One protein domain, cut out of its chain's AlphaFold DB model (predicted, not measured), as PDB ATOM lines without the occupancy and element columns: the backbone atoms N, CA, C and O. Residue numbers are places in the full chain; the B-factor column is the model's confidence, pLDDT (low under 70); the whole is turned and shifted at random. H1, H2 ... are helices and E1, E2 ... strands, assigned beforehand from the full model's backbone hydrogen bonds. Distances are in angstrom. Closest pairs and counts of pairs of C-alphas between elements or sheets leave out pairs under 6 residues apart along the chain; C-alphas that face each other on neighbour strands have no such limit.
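Overview. This is residues 68 to 127 and 178 to 293 of the 296 residues of an uncharacterized protein of Parvularcula sp. SM1705 (UniProt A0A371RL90). A twisted six-stranded sheet makes the middle layer, with the long helix H1 over one face and H2 and H5 over the other. Short helices H3 and H4 sit farther out from the sheet, beyond H5 and H2. The 176 printed residues, with under half in named elements, run E1 H1 E2 E3 H2 E4 H3 H4 E5 H5 E6. The mixed sheet has the order E3 E2 E1 E4 E5 E6, and the class is mixed, helices and strands. The whole is compact, with a radius of gyration of the C-alphas of 15.5 A and spans of 49 by 36 by 30 A.

Along the chain. E1, residues 68 to 72, begins with C-alpha 68 at (201.211, 281.514, 116.945) and is 13.1 A long. H1, residues 81 to 97, is 24.5 A long. E2 is residues 103 to 108, 16.7 A, and E3 is residues 122 to 125, 10.5 A. After the cut come H2, residues 184 to 192, 12.1 A, and E4, residues 202 to 208, 19.1 A. H3, residues 229 to 233, is 6.0 A and H4, residues 238 to 241, is 5.4 A. E5, residues 249 to 256, is 21.6 A; H5, residues 268 to 281, is 19.8 A. E6, residues 286 to 292, is 19.4 A, with C-alpha 292 at (206.985, 274.929, 98.965).

Arrangement. E1 is parallel to E2, N 70 to O 105 2.8 A, and to E4, N 69 to O 203 2.8 A. E3 and E2 form an antiparallel hairpin, N 106 to O 122 2.9 A. E5 is parallel to E4, N 252 to O 204 2.8 A, and to E6, N 253 to O 288 2.8 A. E1 H1 E2, E4 H3 H4 E5 and E5 H5 E6 are strand-helix-strand units, parallel neighbour strands joined through helices, with right-handed crossovers. H1 has a height over the sheet of 9.0 A and lies over E5. H2 at 9.1 A is over E1; H5 at 9.5 A is over E6. H4 touches H2, closest C-alphas Ile 241 and Glu 186, 5.1 A. H3 touches H5 residues 274 to 278 alone, closest C-alphas Phe 229 and Phe 274, 5.3 A. In H1, H2, H3 and H5 every O i to N i+4 pair is within hydrogen-bond range; H4 is too short for one.

Size, cuts and confidence. The C-alphas farthest apart, of Pro 127 and Lys 223, are 48.8 A apart. Residues 128 to 177 are not printed; C-alphas 127 and 178 are 39.8 A apart. The links E2 to E3, E4 to H3 and E5 to H5 are long. Residues 111 to 116 and 178 to 180 have pLDDT under 70.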
ATOM      1  N   THR A  68     200.836 281.914 118.301       96.38
ATOM      2  CA  THR A  68     201.211 281.514 116.945       96.38
ATOM      3  C   THR A  68     200.162 282.055 115.981       96.38
ATOM      4  O   THR A  68     198.993 281.665 116.011       96.38
ATOM      5  N   VAL A  69     200.586 282.955 115.100       96.00
ATOM      6  CA  VAL A  69     199.759 283.557 114.059       96.00
ATOM      7  C   VAL A  69     200.078 282.918 112.717       96.00
ATOM      8  O   VAL A  69     201.225 282.922 112.281       96.00
ATOM      9  N   VAL A  70     199.056 282.420 112.030       96.31
ATOM     10  CA  VAL A  70     199.136 281.928 110.654       96.31
ATOM     11  C   VAL A  70     198.397 282.903 109.749       96.31
ATOM     12  O   VAL A  70     197.214 283.167 109.943       96.31
ATOM     13  N   MET A  71     199.078 283.433 108.743       95.19
ATOM     14  CA  MET A  71     198.481 284.267 107.708       95.19
ATOM     15  C   MET A  71     198.515 283.518 106.379       95.19
ATOM     16  O   MET A  71     199.588 283.170 105.885       95.19
ATOM     17  N   ALA A  72     197.343 283.274 105.801       93.44
ATOM     18  CA  ALA A  72     197.196 282.596 104.523       93.44
ATOM     19  C   ALA A  72     196.806 283.592 103.430       93.44
ATOM     20  O   ALA A  72     195.705 284.148 103.436       93.44
ATOM     21  N   ASP A  73     197.686 283.787 102.459       91.50
ATOM     22  CA  ASP A  73     197.288 284.429 101.220       91.50
ATOM     23  C   ASP A  73     196.536 283.420 100.349       91.50
ATOM     24  O   ASP A  73     197.101 282.464  99.817       91.50
ATOM     25  N   VAL A  74     195.230 283.633 100.246       87.25
ATOM     26  CA  VAL A  74     194.299 282.787  99.500       87.25
ATOM     27  C   VAL A  74     193.937 283.395  98.144       87.25
ATOM     28  O   VAL A  74     192.968 282.950  97.521       87.25
ATOM     29  N   SER A  75     194.699 284.386  97.676       83.81
ATOM     30  CA  SER A  75     194.562 284.956  96.336       83.81
ATOM     31  C   SER A  75     194.933 283.947  95.237       83.81
ATOM     32  O   SER A  75     195.524 282.889  95.476       83.81
ATOM     33  N   ASN A  76     194.521 284.248  94.003       78.38
ATOM     34  CA  ASN A  76     194.843 283.426  92.844       78.38
ATOM     35  C   ASN A  76     196.249 283.733  92.292       78.38
ATOM     36  O   ASN A  76     196.643 284.897  92.262       78.38
ATOM     37  N   PRO A  77     196.966 282.722  91.759       76.00
ATOM     38  CA  PRO A  77     196.548 281.320  91.641       76.00
ATOM     39  C   PRO A  77     196.652 280.537  92.963       76.00
ATOM     40  O   PRO A  77     197.536 280.785  93.777       76.00
ATOM     41  N   LYS A  78     195.807 279.522  93.169       81.75
ATOM     42  CA  LYS A  78     195.927 278.627  94.337       81.75
ATOM     43  C   LYS A  78     197.221 277.789  94.299       81.75
ATOM     44  O   LYS A  78     197.892 277.690  93.268       81.75
ATOM     45  N   TRP A  79     197.595 277.205  95.438       87.31
ATOM     46  CA  TRP A  79     198.716 276.261  95.565       87.31
ATOM     47  C   TRP A  79     198.440 274.936  94.827       87.31
ATOM     48  O   TRP A  79     197.290 274.541  94.632       87.31
ATOM     49  N   SER A  80     199.494 274.217  94.427       89.38
ATOM     50  CA  SER A  80     199.374 272.863  93.861       89.38
ATOM     51  C   SER A  80     198.980 271.824  94.919       89.38
ATOM     52  O   SER A  80     199.113 272.058  96.117       89.38
ATOM     53  N   ILE A  81     198.590 270.615  94.492       89.88
ATOM     54  CA  ILE A  81     198.311 269.486  95.405       89.88
ATOM     55  C   ILE A  81     199.535 269.155  96.277       89.88
ATOM     56  O   ILE A  81     199.413 268.862  97.465       89.88
ATOM     57  N   SER A  82     200.733 269.201  95.692       91.00
ATOM     58  CA  SER A  82     201.988 268.959  96.410       91.00
ATOM     59  C   SER A  82     202.283 270.043  97.450       91.00
ATOM     60  O   SER A  82     202.678 269.714  98.569       91.00
ATOM     61  N   GLN A  83     202.044 271.311  97.113       93.12
ATOM     62  CA  GLN A  83     202.174 272.433  98.042       93.12
ATOM     63  C   GLN A  83     201.126 272.363  99.152       93.12
ATOM     64  O   GLN A  83     201.483 272.527 100.309       93.12
ATOM     65  N   HIS A  84     199.875 272.038  98.823       92.69
ATOM     66  CA  HIS A  84     198.790 271.853  99.786       92.69
ATOM     67  C   HIS A  84     199.156 270.835 100.871       92.69
ATOM     68  O   HIS A  84     199.130 271.159 102.054       92.69
ATOM     69  N   ARG A  85     199.600 269.633 100.476       92.12
ATOM     70  CA  ARG A  85     200.053 268.609 101.435       92.12
ATOM     71  C   ARG A  85     201.227 269.095 102.283       92.12
ATOM     72  O   ARG A  85     201.265 268.842 103.478       92.12
ATOM     73  N   ALA A  86     202.183 269.802 101.680       94.50
ATOM     74  CA  ALA A  86     203.323 270.344 102.414       94.50
ATOM     75  C   ALA A  86     202.915 271.438 103.417       94.50
ATOM     76  O   ALA A  86     203.530 271.535 104.477       94.50
ATOM     77  N   ILE A  87     201.892 272.240 103.097       94.88
ATOM     78  CA  ILE A  87     201.318 273.228 104.013       94.88
ATOM     79  C   ILE A  87     200.662 272.516 105.191       94.88
ATOM     80  O   ILE A  87     201.044 272.788 106.324       94.88
ATOM     81  N   LEU A  88     199.738 271.586 104.929       94.38
ATOM     82  CA  LEU A  88     199.007 270.882 105.985       94.38
ATOM     83  C   LEU A  88     199.949 270.124 106.920       94.38
ATOM     84  O   LEU A  88     199.913 270.370 108.118       94.38
ATOM     85  N   ASN A  89     200.886 269.339 106.378       95.00
ATOM     86  CA  ASN A  89     201.874 268.630 107.194       95.00
ATOM     87  C   ASN A  89     202.672 269.588 108.093       95.00
ATOM     88  O   ASN A  89     202.961 269.282 109.245       95.00
ATOM     89  N   ARG A  90     203.049 270.765 107.574       96.00
ATOM     90  CA  ARG A  90     203.796 271.748 108.363       96.00
ATOM     91  C   ARG A  90     202.923 272.380 109.449       96.00
ATOM     92  O   ARG A  90     203.418 272.617 110.546       96.00
ATOM     93  N   LEU A  91     201.657 272.664 109.158       95.75
ATOM     94  CA  LEU A  91     200.727 273.212 110.144       95.75
ATOM     95  C   LEU A  91     200.387 272.188 111.234       95.75
ATOM     96  O   LEU A  91     200.339 272.571 112.397       95.75
ATOM     97  N   GLU A  92     200.256 270.907 110.894       96.00
ATOM     98  CA  GLU A  92     200.140 269.806 111.862       96.00
ATOM     99  C   GLU A  92     201.363 269.753 112.790       96.00
ATOM    100  O   GLU A  92     201.211 269.796 114.010       96.00
ATOM    101  N   GLU A  93     202.584 269.789 112.236       96.62
ATOM    102  CA  GLU A  93     203.817 269.862 113.038       96.62
ATOM    103  C   GLU A  93     203.829 271.074 113.983       96.62
ATOM    104  O   GLU A  93     204.356 270.994 115.093       96.62
ATOM    105  N   ILE A  94     203.299 272.219 113.540       95.75
ATOM    106  CA  ILE A  94     203.210 273.431 114.359       95.75
ATOM    107  C   ILE A  94     202.193 273.242 115.483       95.75
ATOM    108  O   ILE A  94     202.516 273.585 116.618       95.75
ATOM    109  N   ILE A  95     201.012 272.692 115.186       96.12
ATOM    110  CA  ILE A  95     199.953 272.417 116.169       96.12
ATOM    111  C   ILE A  95     200.480 271.510 117.283       96.12
ATOM    112  O   ILE A  95     200.312 271.830 118.460       96.12
ATOM    113  N   ASP A  96     201.200 270.449 116.922       95.25
ATOM    114  CA  ASP A  96     201.819 269.525 117.879       95.25
ATOM    115  C   ASP A  96     202.896 270.192 118.754       95.25
ATOM    116  O   ASP A  96     203.184 269.739 119.866       95.25
ATOM    117  N   GLN A  97     203.505 271.275 118.266       95.12
ATOM    118  CA  GLN A  97     204.551 272.031 118.958       95.12
ATOM    119  C   GLN A  97     204.031 273.214 119.778       95.12
ATOM    120  O   GLN A  97     204.820 273.800 120.529       95.12
ATOM    121  N   LEU A  98     202.754 273.587 119.647       94.75
ATOM    122  CA  LEU A  98     202.165 274.683 120.419       94.75
ATOM    123  C   LEU A  98     202.344 274.410 121.906       94.75
ATOM    124  O   LEU A  98     202.176 273.281 122.359       94.75
ATOM    125  N   ARG A  99     202.664 275.423 122.706       93.00
ATOM    126  CA  ARG A  99     202.725 275.281 124.165       93.00
ATOM    127  C   ARG A  99     201.317 275.184 124.739       93.00
ATOM    128  O   ARG A  99     200.342 275.632 124.149       93.00
ATOM    129  N   VAL A 100     201.200 274.612 125.930       92.19
ATOM    130  CA  VAL A 100     199.920 274.581 126.644       92.19
ATOM    131  C   VAL A 100     199.485 276.018 126.958       92.19
ATOM    132  O   VAL A 100     200.253 276.786 127.537       92.19
ATOM    133  N   GLY A 101     198.261 276.379 126.572       91.81
ATOM    134  CA  GLY A 101     197.725 277.738 126.679       91.81
ATOM    135  C   GLY A 101     198.202 278.706 125.592       91.81
ATOM    136  O   GLY A 101     197.826 279.878 125.630       91.81
ATOM    137  N   GLU A 102     199.017 278.253 124.636       93.62
ATOM    138  CA  GLU A 102     199.399 279.054 123.473       93.62
ATOM    139  C   GLU A 102     198.199 279.261 122.554       93.62
ATOM    140  O   GLU A 102     197.447 278.320 122.283       93.62
ATOM    141  N   ARG A 103     198.021 280.499 122.087       94.25
ATOM    142  CA  ARG A 103     196.922 280.878 121.200       94.25
ATOM    143  C   ARG A 103     197.332 280.679 119.743       94.25
ATOM    144  O   ARG A 103     198.292 281.297 119.297       94.25
ATOM    145  N   LEU A 104     196.589 279.863 119.005       95.69
ATOM    146  CA  LEU A 104     196.677 279.748 117.553       95.69
ATOM    147  C   LEU A 104     195.639 280.676 116.918       95.69
ATOM    148  O   LEU A 104     194.445 280.567 117.203       95.69
ATOM    149  N   VAL A 105     196.086 281.569 116.041       94.75
ATOM    150  CA  VAL A 105     195.223 282.514 115.324       94.75
ATOM    151  C   VAL A 105     195.472 282.393 113.832       94.75
ATOM    152  O   VAL A 105     196.620 282.439 113.400       94.75
ATOM    153  N   VAL A 106     194.411 282.278 113.036       94.38
ATOM    154  CA  VAL A 106     194.518 282.196 111.574       94.38
ATOM    155  C   VAL A 106     193.833 283.396 110.933       94.38
ATOM    156  O   VAL A 106     192.682 283.701 111.246       94.38
ATOM    157  N   TYR A 107     194.534 284.046 110.009       92.69
ATOM    158  CA  TYR A 107     194.044 285.127 109.154       92.69
ATOM    159  C   TYR A 107     194.124 284.711 107.690       92.69
ATOM    160  O   TYR A 107     194.982 283.907 107.315       92.69
ATOM    161  N   THR A 108     193.263 285.284 106.851       90.31
ATOM    162  CA  THR A 108     193.325 285.081 105.400       90.31
ATOM    163  C   THR A 108     193.189 286.405 104.661       90.31
ATOM    164  O   THR A 108     192.661 287.370 105.201       90.31
ATOM    165  N   THR A 109     193.648 286.454 103.411       83.06
ATOM    166  CA  THR A 109     193.433 287.616 102.532       83.06
ATOM    167  C   THR A 109     191.993 287.717 101.996       83.06
ATOM    168  O   THR A 109     191.667 288.689 101.318       83.06
ATOM    169  N   HIS A 110     191.111 286.747 102.272       73.81
ATOM    170  CA  HIS A 110     189.742 286.729 101.746       73.81
ATOM    171  C   HIS A 110     188.777 287.538 102.618       73.81
ATOM    172  O   HIS A 110     188.646 287.287 103.812       73.81
ATOM    173  N   GLY A 111     188.039 288.466 102.001       61.72
ATOM    174  CA  GLY A 111     186.964 289.224 102.654       61.72
ATOM    175  C   GLY A 111     187.408 290.452 103.459       61.72
ATOM    176  O   GLY A 111     186.551 291.226 103.882       61.72
ATOM    177  N   ASP A 112     188.714 290.674 103.620       58.88
ATOM    178  CA  ASP A 112     189.258 291.843 104.313       58.88
ATOM    179  C   ASP A 112     189.685 292.925 103.307       58.88
ATOM    180  O   ASP A 112     190.655 292.784 102.561       58.88
ATOM    181  N   HIS A 113     188.937 294.031 103.282       54.75
ATOM    182  CA  HIS A 113     189.262 295.207 102.478       54.75
ATOM    183  C   HIS A 113     190.344 296.060 103.163       54.75
ATOM    184  O   HIS A 113     190.389 296.152 104.389       54.75
ATOM    185  N   LEU A 114     191.152 296.754 102.351       55.22
ATOM    186  CA  LEU A 114     192.332 297.586 102.673       55.22
ATOM    187  C   LEU A 114     192.207 298.583 103.856       55.22
ATOM    188  O   LEU A 114     193.203 299.186 104.249       55.22
ATOM    189  N   ALA A 115     191.014 298.792 104.420       53.03
ATOM    190  CA  ALA A 115     190.736 299.779 105.465       53.03
ATOM    191  C   ALA A 115     190.394 299.188 106.848       53.03
ATOM    192  O   ALA A 115     190.205 299.957 107.794       53.03
ATOM    193  N   SER A 116     190.290 297.863 107.002       63.66
ATOM    194  CA  SER A 116     189.919 297.235 108.279       63.66
ATOM    195  C   SER A 116     191.026 296.365 108.860       63.66
ATOM    196  O   SER A 116     191.728 295.665 108.141       63.66
ATOM    197  N   VAL A 117     191.144 296.388 110.192       75.75
ATOM    198  CA  VAL A 117     191.955 295.424 110.947       75.75
ATOM    199  C   VAL A 117     191.498 294.010 110.571       75.75
ATOM    200  O   VAL A 117     190.303 293.734 110.735       75.75
ATOM    201  N   PRO A 118     192.409 293.129 110.118       83.81
ATOM    202  CA  PRO A 118     192.051 291.789 109.686       83.81
ATOM    203  C   PRO A 118     191.322 291.014 110.777       83.81
ATOM    204  O   PRO A 118     191.701 291.050 111.966       83.81
ATOM    205  N   ARG A 119     190.256 290.318 110.384       88.19
ATOM    206  CA  ARG A 119     189.493 289.474 111.308       88.19
ATOM    207  C   ARG A 119     190.020 288.048 111.231       88.19
ATOM    208  O   ARG A 119     190.164 287.510 110.138       88.19
ATOM    209  N   PRO A 120     190.310 287.411 112.377       91.50
ATOM    210  CA  PRO A 120     190.742 286.030 112.345       91.50
ATOM    211  C   PRO A 120     189.587 285.150 111.865       91.50
ATOM    212  O   PRO A 120     188.449 285.307 112.308       91.50
ATOM    213  N   VAL A 121     189.890 284.208 110.978       90.81
ATOM    214  CA  VAL A 121     188.944 283.162 110.557       90.81
ATOM    215  C   VAL A 121     188.870 282.029 111.580       90.81
ATOM    216  O   VAL A 121     187.912 281.259 111.590       90.81
ATOM    217  N   PHE A 122     189.885 281.928 112.441       92.94
ATOM    218  CA  PHE A 122     189.985 280.933 113.497       92.94
ATOM    219  C   PHE A 122     190.845 281.456 114.651       92.94
ATOM    220  O   PHE A 122     191.838 282.158 114.438       92.94
ATOM    221  N   THR A 123     190.462 281.138 115.885       94.44
ATOM    222  CA  THR A 123     191.228 281.464 117.094       94.44
ATOM    223  C   THR A 123     190.917 280.439 118.172       94.44
ATOM    224  O   THR A 123     189.767 280.359 118.595       94.44
ATOM    225  N   MET A 124     191.923 279.691 118.627       95.38
ATOM    226  CA  MET A 124     191.798 278.771 119.764       95.38
ATOM    227  C   MET A 124     193.111 278.673 120.540       95.38
ATOM    228  O   MET A 124     194.190 278.804 119.965       95.38
ATOM    229  N   CYS A 125     193.033 278.428 121.843       94.88
ATOM    230  CA  CYS A 125     194.191 278.097 122.666       94.88
ATOM    231  C   CYS A 125     194.372 276.580 122.763       94.88
ATOM    232  O   CYS A 125     193.394 275.847 122.895       94.88
ATOM    233  N   ARG A 126     195.621 276.104 122.770       95.38
ATOM    234  CA  ARG A 126     195.919 274.688 123.026       95.38
ATOM    235  C   ARG A 126     195.546 274.338 124.478       95.38
ATOM    236  O   ARG A 126     196.210 274.843 125.393       95.38
ATOM    237  N   PRO A 127     194.557 273.462 124.738       93.94
ATOM    238  CA  PRO A 127     194.246 273.036 126.098       93.94
ATOM    239  C   PRO A 127     195.320 272.063 126.624       93.94
ATOM    240  O   PRO A 127     196.049 271.450 125.837       93.94
ATOM    241  N   ASP A 178     187.140 287.688  90.015       50.34
ATOM    242  CA  ASP A 178     187.609 289.044  90.237       50.34
ATOM    243  C   ASP A 178     189.058 289.049  90.755       50.34
ATOM    244  O   ASP A 178     189.351 288.789  91.920       50.34
ATOM    245  N   VAL A 179     189.968 289.284  89.807       53.66
ATOM    246  CA  VAL A 179     191.295 289.905  89.934       53.66
ATOM    247  C   VAL A 179     192.007 289.698  91.278       53.66
ATOM    248  O   VAL A 179     191.803 290.461  92.210       53.66
ATOM    249  N   SER A 180     192.923 288.721  91.303       67.94
ATOM    250  CA  SER A 180     194.299 288.696  91.859       67.94
ATOM    251  C   SER A 180     194.735 289.711  92.943       67.94
ATOM    252  O   SER A 180     195.908 290.069  92.974       67.94
ATOM    253  N   HIS A 181     193.864 290.220  93.807       82.44
ATOM    254  CA  HIS A 181     194.222 291.191  94.839       82.44
ATOM    255  C   HIS A 181     194.877 290.448  96.006       82.44
ATOM    256  O   HIS A 181     194.246 289.613  96.653       82.44
ATOM    257  N   SER A 182     196.152 290.738  96.247       88.25
ATOM    258  CA  SER A 182     196.964 290.119  97.295       88.25
ATOM    259  C   SER A 182     197.629 291.211  98.142       88.25
ATOM    260  O   SER A 182     198.787 291.575  97.911       88.25
ATOM    261  N   PRO A 183     196.884 291.808  99.096       91.44
ATOM    262  CA  PRO A 183     197.361 292.917  99.915       91.44
ATOM    263  C   PRO A 183     198.201 292.414 101.105       91.44
ATOM    264  O   PRO A 183     197.879 292.648 102.269       91.44
ATOM    265  N   ILE A 184     199.256 291.644 100.828       93.00
ATOM    266  CA  ILE A 184     200.076 290.944 101.834       93.00
ATOM    267  C   ILE A 184     200.684 291.922 102.847       93.00
ATOM    268  O   ILE A 184     200.626 291.675 104.051       93.00
ATOM    269  N   LEU A 185     201.258 293.035 102.387       95.12
ATOM    270  CA  LEU A 185     201.896 294.039 103.245       95.12
ATOM    271  C   LEU A 185     200.882 294.747 104.149       95.12
ATOM    272  O   LEU A 185     201.156 294.986 105.325       95.12
ATOM    273  N   GLU A 186     199.698 295.049 103.627       93.31
ATOM    274  CA  GLU A 186     198.593 295.627 104.387       93.31
ATOM    275  C   GLU A 186     198.092 294.651 105.451       93.31
ATOM    276  O   GLU A 186     197.855 295.060 106.585       93.31
ATOM    277  N   GLN A 187     197.981 293.364 105.116       91.94
ATOM    278  CA  GLN A 187     197.562 292.322 106.054       91.94
ATOM    279  C   GLN A 187     198.583 292.135 107.178       91.94
ATOM    280  O   GLN A 187     198.209 292.150 108.351       91.94
ATOM    281  N   ILE A 188     199.878 292.068 106.852       94.75
ATOM    282  CA  ILE A 188     200.949 292.008 107.859       94.75
ATOM    283  C   ILE A 188     200.898 293.244 108.764       94.75
ATOM    284  O   ILE A 188     200.972 293.121 109.988       94.75
ATOM    285  N   SER A 189     200.724 294.434 108.186       94.00
ATOM    286  CA  SER A 189     200.573 295.683 108.940       94.00
ATOM    287  C   SER A 189     199.358 295.653 109.867       94.00
ATOM    288  O   SER A 189     199.463 295.961 111.055       94.00
ATOM    289  N   GLY A 190     198.209 295.219 109.356       92.25
ATOM    290  CA  GLY A 190     196.966 295.146 110.111       92.25
ATOM    291  C   GLY A 190     197.037 294.161 111.275       92.25
ATOM    292  O   GLY A 190     196.605 294.495 112.378       92.25
ATOM    293  N   VAL A 191     197.610 292.974 111.052       91.88
ATOM    294  CA  VAL A 191     197.795 291.943 112.084       91.88
ATOM    295  C   VAL A 191     198.804 292.395 113.140       91.88
ATOM    296  O   VAL A 191     198.506 292.326 114.331       91.88
ATOM    297  N   SER A 192     199.960 292.917 112.721       93.06
ATOM    298  CA  SER A 192     201.041 293.307 113.640       93.06
ATOM    299  C   SER A 192     200.707 294.504 114.533       93.06
ATOM    300  O   SER A 192     201.294 294.670 115.598       93.06
ATOM    301  N   ARG A 193     199.750 295.347 114.132       91.44
ATOM    302  CA  ARG A 193     199.300 296.511 114.915       91.44
ATOM    303  C   ARG A 193     198.183 296.191 115.911       91.44
ATOM    304  O   ARG A 193     197.698 297.100 116.587       91.44
ATOM    305  N   LYS A 194     197.730 294.938 116.008       88.50
ATOM    306  CA  LYS A 194     196.731 294.549 117.015       88.50
ATOM    307  C   LYS A 194     197.357 294.632 118.405       88.50
ATOM    308  O   LYS A 194     198.484 294.192 118.600       88.50
ATOM    309  N   ASN A 195     196.594 295.141 119.374       77.88
ATOM    310  CA  ASN A 195     197.068 295.377 120.745       77.88
ATOM    311  C   ASN A 195     197.713 294.146 121.405       77.88
ATOM    312  O   ASN A 195     198.562 294.310 122.273       77.88
ATOM    313  N   ASP A 196     197.325 292.939 120.988       79.81
ATOM    314  CA  ASP A 196     197.779 291.697 121.609       79.81
ATOM    315  C   ASP A 196     198.924 291.001 120.857       79.81
ATOM    316  O   ASP A 196     199.453 290.021 121.372       79.81
ATOM    317  N   PHE A 197     199.318 291.489 119.674       83.62
ATOM    318  CA  PHE A 197     200.234 290.768 118.778       83.62
ATOM    319  C   PHE A 197     201.643 290.573 119.370       83.62
ATOM    320  O   PHE A 197     202.260 289.535 119.152       83.62
ATOM    321  N   ASN A 198     202.124 291.527 120.178       78.06
ATOM    322  CA  ASN A 198     203.421 291.446 120.873       78.06
ATOM    323  C   ASN A 198     203.286 291.332 122.393       78.06
ATOM    324  O   ASN A 198     204.232 291.595 123.134       78.06
ATOM    325  N   SER A 199     202.102 290.983 122.897       74.06
ATOM    326  CA  SER A 199     201.895 290.844 124.343       74.06
ATOM    327  C   SER A 199     202.577 289.593 124.920       74.06
ATOM    328  O   SER A 199     202.653 289.440 126.139       74.06
ATOM    329  N   ALA A 200     203.073 288.702 124.058       76.62
ATOM    330  CA  ALA A 200     203.785 287.479 124.395       76.62
ATOM    331  C   ALA A 200     204.785 287.123 123.273       76.62
ATOM    332  O   ALA A 200     204.722 287.728 122.205       76.62
ATOM    333  N   PRO A 201     205.698 286.151 123.478       74.50
ATOM    334  CA  PRO A 201     206.504 285.605 122.392       74.50
ATOM    335  C   PRO A 201     205.606 285.112 121.260       74.50
ATOM    336  O   PRO A 201     204.742 284.254 121.484       74.50
ATOM    337  N   THR A 202     205.845 285.642 120.064       83.69
ATOM    338  CA  THR A 202     204.959 285.429 118.922       83.69
ATOM    339  C   THR A 202     205.693 284.730 117.790       83.69
ATOM    340  O   THR A 202     206.804 285.103 117.406       83.69
ATOM    341  N   ARG A 203     205.064 283.706 117.219       95.94
ATOM    342  CA  ARG A 203     205.484 283.108 115.950       95.94
ATOM    343  C   ARG A 203     204.528 283.570 114.858       95.94
ATOM    344  O   ARG A 203     203.330 283.342 114.967       95.94
ATOM    345  N   LEU A 204     205.045 284.179 113.796       97.06
ATOM    346  CA  LEU A 204     204.273 284.579 112.620       97.06
ATOM    347  C   LEU A 204     204.630 283.678 111.436       97.06
ATOM    348  O   LEU A 204     205.736 283.738 110.908       97.06
ATOM    349  N   ILE A 205     203.684 282.862 110.993       97.94
ATOM    350  CA  ILE A 205     203.817 281.993 109.825       97.94
ATOM    351  C   ILE A 205     203.005 282.590 108.687       97.94
ATOM    352  O   ILE A 205     201.813 282.847 108.841       97.94
ATOM    353  N   ILE A 206     203.631 282.791 107.533       97.31
ATOM    354  CA  ILE A 206     202.963 283.364 106.363       97.31
ATOM    355  C   ILE A 206     203.040 282.378 105.210       97.31
ATOM    356  O   ILE A 206     204.132 282.020 104.771       97.31
ATOM    357  N   VAL A 207     201.880 281.975 104.699       96.56
ATOM    358  CA  VAL A 207     201.735 281.103 103.532       96.56
ATOM    359  C   VAL A 207     201.309 281.959 102.346       96.56
ATOM    360  O   VAL A 207     200.170 282.409 102.289       96.56
ATOM    361  N   SER A 208     202.225 282.216 101.414       95.00
ATOM    362  CA  SER A 208     201.963 283.044 100.230       95.00
ATOM    363  C   SER A 208     203.021 282.796  99.154       95.00
ATOM    364  O   SER A 208     204.087 282.233  99.414       95.00
ATOM    365  N   ASP A 209     202.746 283.221  97.925       93.81
ATOM    366  CA  ASP A 209     203.775 283.387  96.896       93.81
ATOM    367  C   ASP A 209     204.564 284.701  97.055       93.81
ATOM    368  O   ASP A 209     205.593 284.882  96.399       93.81
ATOM    369  N   PHE A 210     204.114 285.558  97.978       95.38
ATOM    370  CA  PHE A 210     204.666 286.856  98.335       95.38
ATOM    371  C   PHE A 210     204.632 287.887  97.195       95.38
ATOM    372  O   PHE A 210     205.384 288.864  97.209       95.38
ATOM    373  N   VAL A 211     203.751 287.708  96.209       94.25
ATOM    374  CA  VAL A 211     203.525 288.697  95.152       94.25
ATOM    375  C   VAL A 211     202.474 289.694  95.618       94.25
ATOM    376  O   VAL A 211     201.276 289.494  95.444       94.25
ATOM    377  N   GLN A 212     202.942 290.798  96.197       93.88
ATOM    378  CA  GLN A 212     202.082 291.919  96.561       93.88
ATOM    379  C   GLN A 212     201.315 292.424  95.334       93.88
ATOM    380  O   GLN A 212     201.924 292.805  94.332       93.88
ATOM    381  N   ASN A 213     199.992 292.497  95.442       91.94
ATOM    382  CA  ASN A 213     199.151 293.143  94.446       91.94
ATOM    383  C   ASN A 213     198.023 293.918  95.124       91.94
ATOM    384  O   ASN A 213     196.964 293.367  95.433       91.94
ATOM    385  N   SER A 214     198.264 295.208  95.337       90.38
ATOM    386  CA  SER A 214     197.300 296.163  95.870       90.38
ATOM    387  C   SER A 214     197.439 297.521  95.180       90.38
ATOM    388  O   SER A 214     198.314 297.717  94.337       90.38
ATOM    389  N   ASP A 215     196.610 298.485  95.580       89.12
ATOM    390  CA  ASP A 215     196.702 299.865  95.090       89.12
ATOM    391  C   ASP A 215     198.023 300.553  95.482       89.12
ATOM    392  O   ASP A 215     198.407 301.554  94.876       89.12
ATOM    393  N   LEU A 216     198.726 300.043  96.502       89.75
ATOM    394  CA  LEU A 216     199.983 300.618  96.987       89.75
ATOM    395  C   LEU A 216     201.212 300.091  96.246       89.75
ATOM    396  O   LEU A 216     202.202 300.817  96.116       89.75
ATOM    397  N   ALA A 217     201.177 298.834  95.805       92.94
ATOM    398  CA  ALA A 217     202.264 298.217  95.059       92.94
ATOM    399  C   ALA A 217     201.793 296.977  94.294       92.94
ATOM    400  O   ALA A 217     201.028 296.163  94.815       92.94
ATOM    401  N   GLN A 218     202.328 296.799  93.086       94.19
ATOM    402  CA  GLN A 218     202.074 295.632  92.241       94.19
ATOM    403  C   GLN A 218     203.393 294.939  91.877       94.19
ATOM    404  O   GLN A 218     203.985 295.163  90.813       94.19
ATOM    405  N   PHE A 219     203.892 294.100  92.786       95.56
ATOM    406  CA  PHE A 219     205.169 293.408  92.620       95.56
ATOM    407  C   PHE A 219     205.142 292.490  91.402       95.56
ATOM    408  O   PHE A 219     204.128 291.877  91.085       95.56
ATOM    409  N   CYS A 220     206.271 292.408  90.696       94.00
ATOM    410  CA  CYS A 220     206.469 291.586  89.496       94.00
ATOM    411  C   CYS A 220     205.595 291.924  88.270       94.00
ATOM    412  O   CYS A 220     205.948 291.511  87.161       94.00
ATOM    413  N   VAL A 221     204.521 292.701  88.442       92.69
ATOM    414  CA  VAL A 221     203.562 293.110  87.405       92.69
ATOM    415  C   VAL A 221     203.867 294.505  86.872       92.69
ATOM    416  O   VAL A 221     203.829 294.705  85.660       92.69
ATOM    417  N   VAL A 222     204.224 295.457  87.741       94.88
ATOM    418  CA  VAL A 222     204.575 296.829  87.347       94.88
ATOM    419  C   VAL A 222     206.074 297.062  87.520       94.88
ATOM    420  O   VAL A 222     206.684 296.744  88.544       94.88
ATOM    421  N   LYS A 223     206.710 297.617  86.483       95.25
ATOM    422  CA  LYS A 223     208.150 297.875  86.498       95.25
ATOM    423  C   LYS A 223     208.495 298.898  87.577       95.25
ATOM    424  O   LYS A 223     208.071 300.044  87.506       95.25
ATOM    425  N   GLY A 224     209.369 298.498  88.493       94.88
ATOM    426  CA  GLY A 224     209.848 299.364  89.566       94.88
ATOM    427  C   GLY A 224     208.971 299.353  90.813       94.88
ATOM    428  O   GLY A 224     209.339 300.017  91.775       94.88
ATOM    429  N   ASP A 225     207.880 298.585  90.853       95.19
ATOM    430  CA  ASP A 225     207.016 298.507  92.038       95.19
ATOM    431  C   ASP A 225     207.590 297.647  93.161       95.19
ATOM    432  O   ASP A 225     207.263 297.884  94.320       95.19
ATOM    433  N   MET A 226     208.521 296.748  92.839       96.62
ATOM    434  CA  MET A 226     209.310 295.981  93.803       96.62
ATOM    435  C   MET A 226     210.794 296.386  93.728       96.62
ATOM    436  O   MET A 226     211.615 295.639  93.197       96.62
ATOM    437  N   PRO A 227     211.176 297.596  94.179       96.88
ATOM    438  CA  PRO A 227     212.585 297.943  94.306       96.88
ATOM    439  C   PRO A 227     213.198 297.187  95.502       96.88
ATOM    440  O   PRO A 227     212.536 296.391  96.167       96.88
ATOM    441  N   SER A 228     214.464 297.463  95.832       97.56
ATOM    442  CA  SER A 228     215.017 297.003  97.113       97.56
ATOM    443  C   SER A 228     214.157 297.493  98.286       97.56
ATOM    444  O   SER A 228     213.577 298.580  98.204       97.56
ATOM    445  N   PHE A 229     214.100 296.736  99.388       98.00
ATOM    446  CA  PHE A 229     213.301 297.146 100.544       98.00
ATOM    447  C   PHE A 229     213.724 298.525 101.084       98.00
ATOM    448  O   PHE A 229     212.861 299.340 101.387       98.00
ATOM    449  N   ALA A 230     215.024 298.837 101.107       98.19
ATOM    450  CA  ALA A 230     215.516 300.154 101.520       98.19
ATOM    451  C   ALA A 230     214.886 301.294 100.696       98.19
ATOM    452  O   ALA A 230     214.362 302.250 101.255       98.19
ATOM    453  N   THR A 231     214.845 301.150  99.368       98.00
ATOM    454  CA  THR A 231     214.190 302.119  98.472       98.00
ATOM    455  C   THR A 231     212.668 302.121  98.631       98.00
ATOM    456  O   THR A 231     212.022 303.154  98.471       98.00
ATOM    457  N   PHE A 232     212.065 300.965  98.909       97.38
ATOM    458  CA  PHE A 232     210.627 300.861  99.139       97.38
ATOM    459  C   PHE A 232     210.201 301.592 100.420       97.38
ATOM    460  O   PHE A 232     209.204 302.312 100.401       97.38
ATOM    461  N   ALA A 233     210.977 301.461 101.498       97.31
ATOM    462  CA  ALA A 233     210.716 302.085 102.794       97.31
ATOM    463  C   ALA A 233     210.758 303.625 102.753       97.31
ATOM    464  O   ALA A 233     210.138 304.284 103.583       97.31
ATOM    465  N   GLU A 234     211.446 304.207 101.767       97.00
ATOM    466  CA  GLU A 234     211.513 305.658 101.540       97.00
ATOM    467  C   GLU A 234     210.268 306.227 100.831       97.00
ATOM    468  O   GLU A 234     210.112 307.447 100.721       97.00
ATOM    469  N   ARG A 235     209.358 305.379 100.331       95.81
ATOM    470  CA  ARG A 235     208.143 305.830  99.634       95.81
ATOM    471  C   ARG A 235     207.148 306.463 100.602       95.81
ATOM    472  O   ARG A 235     206.906 305.951 101.690       95.81
ATOM    473  N   SER A 236     206.449 307.504 100.146       90.94
ATOM    474  CA  SER A 236     205.441 308.222 100.946       90.94
ATOM    475  C   SER A 236     204.278 307.349 101.441       90.94
ATOM    476  O   SER A 236     203.630 307.708 102.416       90.94
ATOM    477  N   GLY A 237     204.005 306.214 100.787       89.31
ATOM    478  CA  GLY A 237     202.965 305.260 101.192       89.31
ATOM    479  C   GLY A 237     203.413 304.215 102.219       89.31
ATOM    480  O   GLY A 237     202.562 303.546 102.801       89.31
ATOM    481  N   TYR A 238     204.719 304.069 102.476       94.56
ATOM    482  CA  TYR A 238     205.234 302.980 103.311       94.56
ATOM    483  C   TYR A 238     204.681 303.024 104.739       94.56
ATOM    484  O   TYR A 238     204.310 301.988 105.276       94.56
ATOM    485  N   SER A 239     204.519 304.203 105.346       93.44
ATOM    486  CA  SER A 239     203.999 304.319 106.718       93.44
ATOM    487  C   SER A 239     202.597 303.722 106.910       93.44
ATOM    488  O   SER A 239     202.236 303.345 108.025       93.44
ATOM    489  N   ALA A 240     201.794 303.609 105.846       91.00
ATOM    490  CA  ALA A 240     200.486 302.958 105.909       91.00
ATOM    491  C   ALA A 240     200.602 301.433 106.100       91.00
ATOM    492  O   ALA A 240     199.786 300.835 106.800       91.00
ATOM    493  N   ILE A 241     201.655 300.828 105.546       92.44
ATOM    494  CA  ILE A 241     201.899 299.375 105.489       92.44
ATOM    495  C   ILE A 241     203.136 298.918 106.268       92.44
ATOM    496  O   ILE A 241     203.481 297.736 106.272       92.44
ATOM    497  N   ALA A 242     203.817 299.849 106.931       95.12
ATOM    498  CA  ALA A 242     204.844 299.533 107.903       95.12
ATOM    499  C   ALA A 242     204.193 298.703 109.020       95.12
ATOM    500  O   ALA A 242     203.153 299.116 109.543       95.12
ATOM    501  N   PRO A 243     204.748 297.546 109.386       94.62
ATOM    502  CA  PRO A 243     204.171 296.747 110.447       94.62
ATOM    503  C   PRO A 243     204.247 297.493 111.785       94.62
ATOM    504  O   PRO A 243     204.905 298.531 111.913       94.62
ATOM    505  N   GLY A 244     203.532 296.981 112.784       92.44
ATOM    506  CA  GLY A 244     203.821 297.315 114.173       92.44
ATOM    507  C   GLY A 244     205.253 296.921 114.552       92.44
ATOM    508  O   GLY A 244     206.031 296.448 113.724       92.44
ATOM    509  N   ASP A 245     205.599 297.100 115.823       91.56
ATOM    510  CA  ASP A 245     206.825 296.507 116.359       91.56
ATOM    511  C   ASP A 245     206.815 294.991 116.086       91.56
ATOM    512  O   ASP A 245     205.764 294.365 116.184       91.56
ATOM    513  N   LEU A 246     207.939 294.403 115.688       95.00
ATOM    514  CA  LEU A 246     208.075 292.951 115.524       95.00
ATOM    515  C   LEU A 246     209.152 292.376 116.451       95.00
ATOM    516  O   LEU A 246     209.619 291.254 116.243       95.00
ATOM    517  N   SER A 247     209.553 293.137 117.471       92.12
ATOM    518  CA  SER A 247     210.442 292.659 118.528       92.12
ATOM    519  C   SER A 247     209.897 291.364 119.135       92.12
ATOM    520  O   SER A 247     208.701 291.235 119.376       92.12
ATOM    521  N   ASP A 248     210.782 290.387 119.345       91.25
ATOM    522  CA  ASP A 248     210.450 289.044 119.849       91.25
ATOM    523  C   ASP A 248     209.527 288.195 118.947       91.25
ATOM    524  O   ASP A 248     209.090 287.114 119.350       91.25
ATOM    525  N   VAL A 249     209.299 288.612 117.694       96.00
ATOM    526  CA  VAL A 249     208.529 287.836 116.707       96.00
ATOM    527  C   VAL A 249     209.456 286.961 115.867       96.00
ATOM    528  O   VAL A 249     210.387 287.459 115.228       96.00
ATOM    529  N   HIS A 250     209.211 285.649 115.843       97.12
ATOM    530  CA  HIS A 250     209.862 284.713 114.917       97.12
ATOM    531  C   HIS A 250     209.003 284.540 113.670       97.12
ATOM    532  O   HIS A 250     207.855 284.109 113.767       97.12
ATOM    533  N   VAL A 251     209.547 284.870 112.502       98.06
ATOM    534  CA  VAL A 251     208.807 284.855 111.238       98.06
ATOM    535  C   VAL A 251     209.211 283.647 110.388       98.06
ATOM    536  O   VAL A 251     210.375 283.513 110.015       98.06
ATOM    537  N   GLU A 252     208.252 282.798 110.017       98.44
ATOM    538  CA  GLU A 252     208.429 281.708 109.045       98.44
ATOM    539  C   GLU A 252     207.681 282.036 107.745       98.44
ATOM    540  O   GLU A 252     206.451 282.086 107.701       98.44
ATOM    541  N   LEU A 253     208.425 282.238 106.656       98.25
ATOM    542  CA  LEU A 253     207.864 282.476 105.327       98.25
ATOM    543  C   LEU A 253     207.739 281.150 104.572       98.25
ATOM    544  O   LEU A 253     208.718 280.633 104.022       98.25
ATOM    545  N   MET A 254     206.525 280.605 104.530       97.62
ATOM    546  CA  MET A 254     206.150 279.434 103.738       97.62
ATOM    547  C   MET A 254     205.854 279.861 102.297       97.62
ATOM    548  O   MET A 254     204.719 280.120 101.903       97.62
ATOM    549  N   MET A 255     206.921 279.964 101.513       96.12
ATOM    550  CA  MET A 255     206.917 280.560 100.185       96.12
ATOM    551  C   MET A 255     206.482 279.568  99.101       96.12
ATOM    552  O   MET A 255     207.172 278.577  98.837       96.12
ATOM    553  N   LEU A 256     205.370 279.869  98.432       93.50
ATOM    554  CA  LEU A 256     204.852 279.116  97.291       93.50
ATOM    555  C   LEU A 256     205.705 279.382  96.048       93.50
ATOM    556  O   LEU A 256     205.757 280.506  95.544       93.50
ATOM    557  N   LEU A 257     206.365 278.344  95.530       92.69
ATOM    558  CA  LEU A 257     207.043 278.446  94.241       92.69
ATOM    559  C   LEU A 257     206.050 278.426  93.087       92.69
ATOM    560  O   LEU A 257     205.156 277.580  93.035       92.69
ATOM    561  N   ARG A 258     206.259 279.332  92.134       85.94
ATOM    562  CA  ARG A 258     205.480 279.426  90.900       85.94
ATOM    563  C   ARG A 258     206.387 279.185  89.691       85.94
ATOM    564  O   ARG A 258     207.567 279.534  89.755       85.94
ATOM    565  N   PRO A 259     205.857 278.650  88.574       84.00
ATOM    566  CA  PRO A 259     206.596 278.575  87.309       84.00
ATOM    567  C   PRO A 259     207.098 279.943  86.814       84.00
ATOM    568  O   PRO A 259     208.088 280.011  86.092       84.00
ATOM    569  N   GLY A 260     206.440 281.030  87.228       84.88
ATOM    570  CA  GLY A 260     206.891 282.405  87.044       84.88
ATOM    571  C   GLY A 260     206.105 283.363  87.938       84.88
ATOM    572  O   GLY A 260     204.961 283.078  88.288       84.88
ATOM    573  N   TYR A 261     206.728 284.484  88.305       87.81
ATOM    574  CA  TYR A 261     206.131 285.515  89.168       87.81
ATOM    575  C   TYR A 261     205.694 286.774  88.403       87.81
ATOM    576  O   TYR A 261     204.961 287.595  88.935       87.81
ATOM    577  N   GLY A 262     206.132 286.934  87.152       89.12
ATOM    578  CA  GLY A 262     205.839 288.096  86.312       89.12
ATOM    579  C   GLY A 262     207.076 288.572  85.542       89.12
ATOM    580  O   GLY A 262     208.183 288.102  85.811       89.12
ATOM    581  N   PRO A 263     206.915 289.486  84.570       93.25
ATOM    582  CA  PRO A 263     208.002 289.925  83.689       93.25
ATOM    583  C   PRO A 263     209.073 290.777  84.383       93.25
ATOM    584  O   PRO A 263     210.151 290.961  83.818       93.25
ATOM    585  N   PHE A 264     208.791 291.321  85.573       95.44
ATOM    586  CA  PHE A 264     209.696 292.243  86.268       95.44
ATOM    587  C   PHE A 264     210.385 291.652  87.500       95.44
ATOM    588  O   PHE A 264     211.152 292.363  88.141       95.44
ATOM    589  N   CYS A 265     210.151 290.377  87.807       93.44
ATOM    590  CA  CYS A 265     210.853 289.662  88.869       93.44
ATOM    591  C   CYS A 265     211.769 288.593  88.285       93.44
ATOM    592  O   CYS A 265     211.397 287.859  87.370       93.44
ATOM    593  N   THR A 266     212.965 288.483  88.849       90.56
ATOM    594  CA  THR A 266     213.988 287.518  88.417       90.56
ATOM    595  C   THR A 266     213.783 286.122  89.003       90.56
ATOM    596  O   THR A 266     214.283 285.142  88.454       90.56
ATOM    597  N   GLY A 267     213.030 286.012  90.100       91.56
ATOM    598  CA  GLY A 267     212.693 284.745  90.739       91.56
ATOM    599  C   GLY A 267     212.335 284.907  92.214       91.56
ATOM    600  O   GLY A 267     212.280 286.015  92.749       91.56
ATOM    601  N   SER A 268     212.132 283.778  92.889       93.38
ATOM    602  CA  SER A 268     211.742 283.735  94.303       93.38
ATOM    603  C   SER A 268     212.799 284.309  95.257       93.38
ATOM    604  O   SER A 268     212.456 284.828  96.313       93.38
ATOM    605  N   ASP A 269     214.084 284.271  94.900       95.81
ATOM    606  CA  ASP A 269     215.153 284.826  95.740       95.81
ATOM    607  C   ASP A 269     215.095 286.355  95.863       95.81
ATOM    608  O   ASP A 269     215.549 286.918  96.859       95.81
ATOM    609  N   GLU A 270     214.560 287.044  94.856       96.06
ATOM    610  CA  GLU A 270     214.367 288.493  94.893       96.06
ATOM    611  C   GLU A 270     213.250 288.882  95.862       96.06
ATOM    612  O   GLU A 270     213.467 289.706  96.750       96.06
ATOM    613  N   ILE A 271     212.109 288.200  95.755       96.75
ATOM    614  CA  ILE A 271     210.954 288.359  96.644       96.75
ATOM    615  C   ILE A 271     211.340 287.997  98.086       96.75
ATOM    616  O   ILE A 271     211.086 288.761  99.015       96.75
ATOM    617  N   TRP A 272     212.039 286.873  98.287       97.44
ATOM    618  CA  TRP A 272     212.547 286.475  99.603       97.44
ATOM    619  C   TRP A 272     213.431 287.555 100.231       97.44
ATOM    620  O   TRP A 272     213.244 287.882 101.399       97.44
ATOM    621  N   ARG A 273     214.386 288.121  99.477       98.25
ATOM    622  CA  ARG A 273     215.250 289.193  99.997       98.25
ATOM    623  C   ARG A 273     214.435 290.409 100.414       98.25
ATOM    624  O   ARG A 273     214.684 290.929 101.495       98.25
ATOM    625  N   PHE A 274     213.455 290.811  99.602       98.38
ATOM    626  CA  PHE A 274     212.562 291.915  99.945       98.38
ATOM    627  C   PHE A 274     211.868 291.676 101.291       98.38
ATOM    628  O   PHE A 274     211.994 292.500 102.194       98.38
ATOM    629  N   PHE A 275     211.188 290.536 101.459       98.31
ATOM    630  CA  PHE A 275     210.437 290.259 102.687       98.31
ATOM    631  C   PHE A 275     211.339 290.003 103.893       98.31
ATOM    632  O   PHE A 275     211.037 290.469 104.989       98.31
ATOM    633  N   ARG A 276     212.480 289.332 103.712       98.50
ATOM    634  CA  ARG A 276     213.483 289.191 104.772       98.50
ATOM    635  C   ARG A 276     213.925 290.558 105.285       98.50
ATOM    636  O   ARG A 276     213.952 290.768 106.495       98.50
ATOM    637  N   ASP A 277     214.259 291.474 104.379       98.56
ATOM    638  CA  ASP A 277     214.724 292.813 104.741       98.56
ATOM    639  C   ASP A 277     213.583 293.643 105.359       98.56
ATOM    640  O   ASP A 277     213.823 294.336 106.349       98.56
ATOM    641  N   TYR A 278     212.345 293.499 104.864       98.06
ATOM    642  CA  TYR A 278     211.133 294.072 105.464       98.06
ATOM    643  C   TYR A 278     210.968 293.632 106.925       98.06
ATOM    644  O   TYR A 278     210.897 294.477 107.813       98.06
ATOM    645  N   PHE A 279     210.974 292.330 107.215       98.19
ATOM    646  CA  PHE A 279     210.793 291.831 108.583       98.19
ATOM    647  C   PHE A 279     211.968 292.180 109.502       98.19
ATOM    648  O   PHE A 279     211.758 292.654 110.617       98.19
ATOM    649  N   THR A 280     213.202 292.009 109.023       97.94
ATOM    650  CA  THR A 280     214.413 292.280 109.817       97.94
ATOM    651  C   THR A 280     214.511 293.759 110.191       97.94
ATOM    652  O   THR A 280     214.808 294.092 111.335       97.94
ATOM    653  N   THR A 281     214.228 294.666 109.250       97.44
ATOM    654  CA  THR A 281     214.300 296.113 109.513       97.44
ATOM    655  C   THR A 281     213.222 296.575 110.493       97.44
ATOM    656  O   THR A 281     213.441 297.536 111.222       97.44
ATOM    657  N   ASN A 282     212.082 295.880 110.543       96.62
ATOM    658  CA  ASN A 282     210.996 296.174 111.477       96.62
ATOM    659  C   ASN A 282     211.097 295.405 112.813       96.62
ATOM    660  O   ASN A 282     210.147 295.406 113.588       96.62
ATOM    661  N   GLY A 283     212.243 294.780 113.109       96.06
ATOM    662  CA  GLY A 283     212.553 294.262 114.447       96.06
ATOM    663  C   GLY A 283     212.295 292.772 114.675       96.06
ATOM    664  O   GLY A 283     212.478 292.317 115.801       96.06
ATOM    665  N   ALA A 284     211.928 292.002 113.643       97.12
ATOM    666  CA  ALA A 284     211.745 290.555 113.777       97.12
ATOM    667  C   ALA A 284     213.003 289.879 114.350       97.12
ATOM    668  O   ALA A 284     214.117 290.105 113.869       97.12
ATOM    669  N   SER A 285     212.824 289.016 115.353       95.62
ATOM    670  CA  SER A 285     213.937 288.355 116.052       95.62
ATOM    671  C   SER A 285     214.653 287.322 115.177       95.62
ATOM    672  O   SER A 285     215.865 287.124 115.293       95.62
ATOM    673  N   ALA A 286     213.913 286.684 114.272       97.38
ATOM    674  CA  ALA A 286     214.435 285.796 113.245       97.38
ATOM    675  C   ALA A 286     213.454 285.709 112.070       97.38
ATOM    676  O   ALA A 286     212.241 285.817 112.251       97.38
ATOM    677  N   VAL A 287     213.990 285.493 110.866       98.19
ATOM    678  CA  VAL A 287     213.206 285.332 109.635       98.19
ATOM    679  C   VAL A 287     213.716 284.116 108.875       98.19
ATOM    680  O   VAL A 287     214.863 284.086 108.422       98.19
ATOM    681  N   GLU A 288     212.861 283.115 108.717       98.06
ATOM    682  CA  GLU A 288     213.177 281.851 108.064       98.06
ATOM    683  C   GLU A 288     212.390 281.677 106.770       98.06
ATOM    684  O   GLU A 288     211.250 282.120 106.637       98.06
ATOM    685  N   ARG A 289     213.007 280.995 105.802       97.56
ATOM    686  CA  ARG A 289     212.366 280.630 104.539       97.56
ATOM    687  C   ARG A 289     212.098 279.136 104.499       97.56
ATOM    688  O   ARG A 289     213.040 278.344 104.539       97.56
ATOM    689  N   ARG A 290     210.844 278.763 104.259       96.88
ATOM    690  CA  ARG A 290     210.448 277.412 103.865       96.88
ATOM    691  C   ARG A 290     209.870 277.443 102.462       96.88
ATOM    692  O   ARG A 290     208.826 278.028 102.211       96.88
ATOM    693  N   THR A 291     210.552 276.798 101.531       95.25
ATOM    694  CA  THR A 291     210.131 276.783 100.131       95.25
ATOM    695  C   THR A 291     209.192 275.613  99.850       95.25
ATOM    696  O   THR A 291     209.557 274.456 100.056       95.25
ATOM    697  N   LEU A 292     208.004 275.909  99.326       92.62
ATOM    698  CA  LEU A 292     206.985 274.929  98.965       92.62
ATOM    699  C   LEU A 292     207.071 274.635  97.463       92.62
ATOM    700  O   LEU A 292     206.671 275.436  96.615       92.62
ATOM    701  N   GLN A 293     207.649 273.479  97.139       89.25
ATOM    702  CA  GLN A 293     207.953 273.073  95.768       89.25
ATOM    703  C   GLN A 293     206.684 272.797  94.961       89.25
ATOM    704  O   GLN A 293     205.824 272.026  95.385       89.25
TER     705      GLN A 293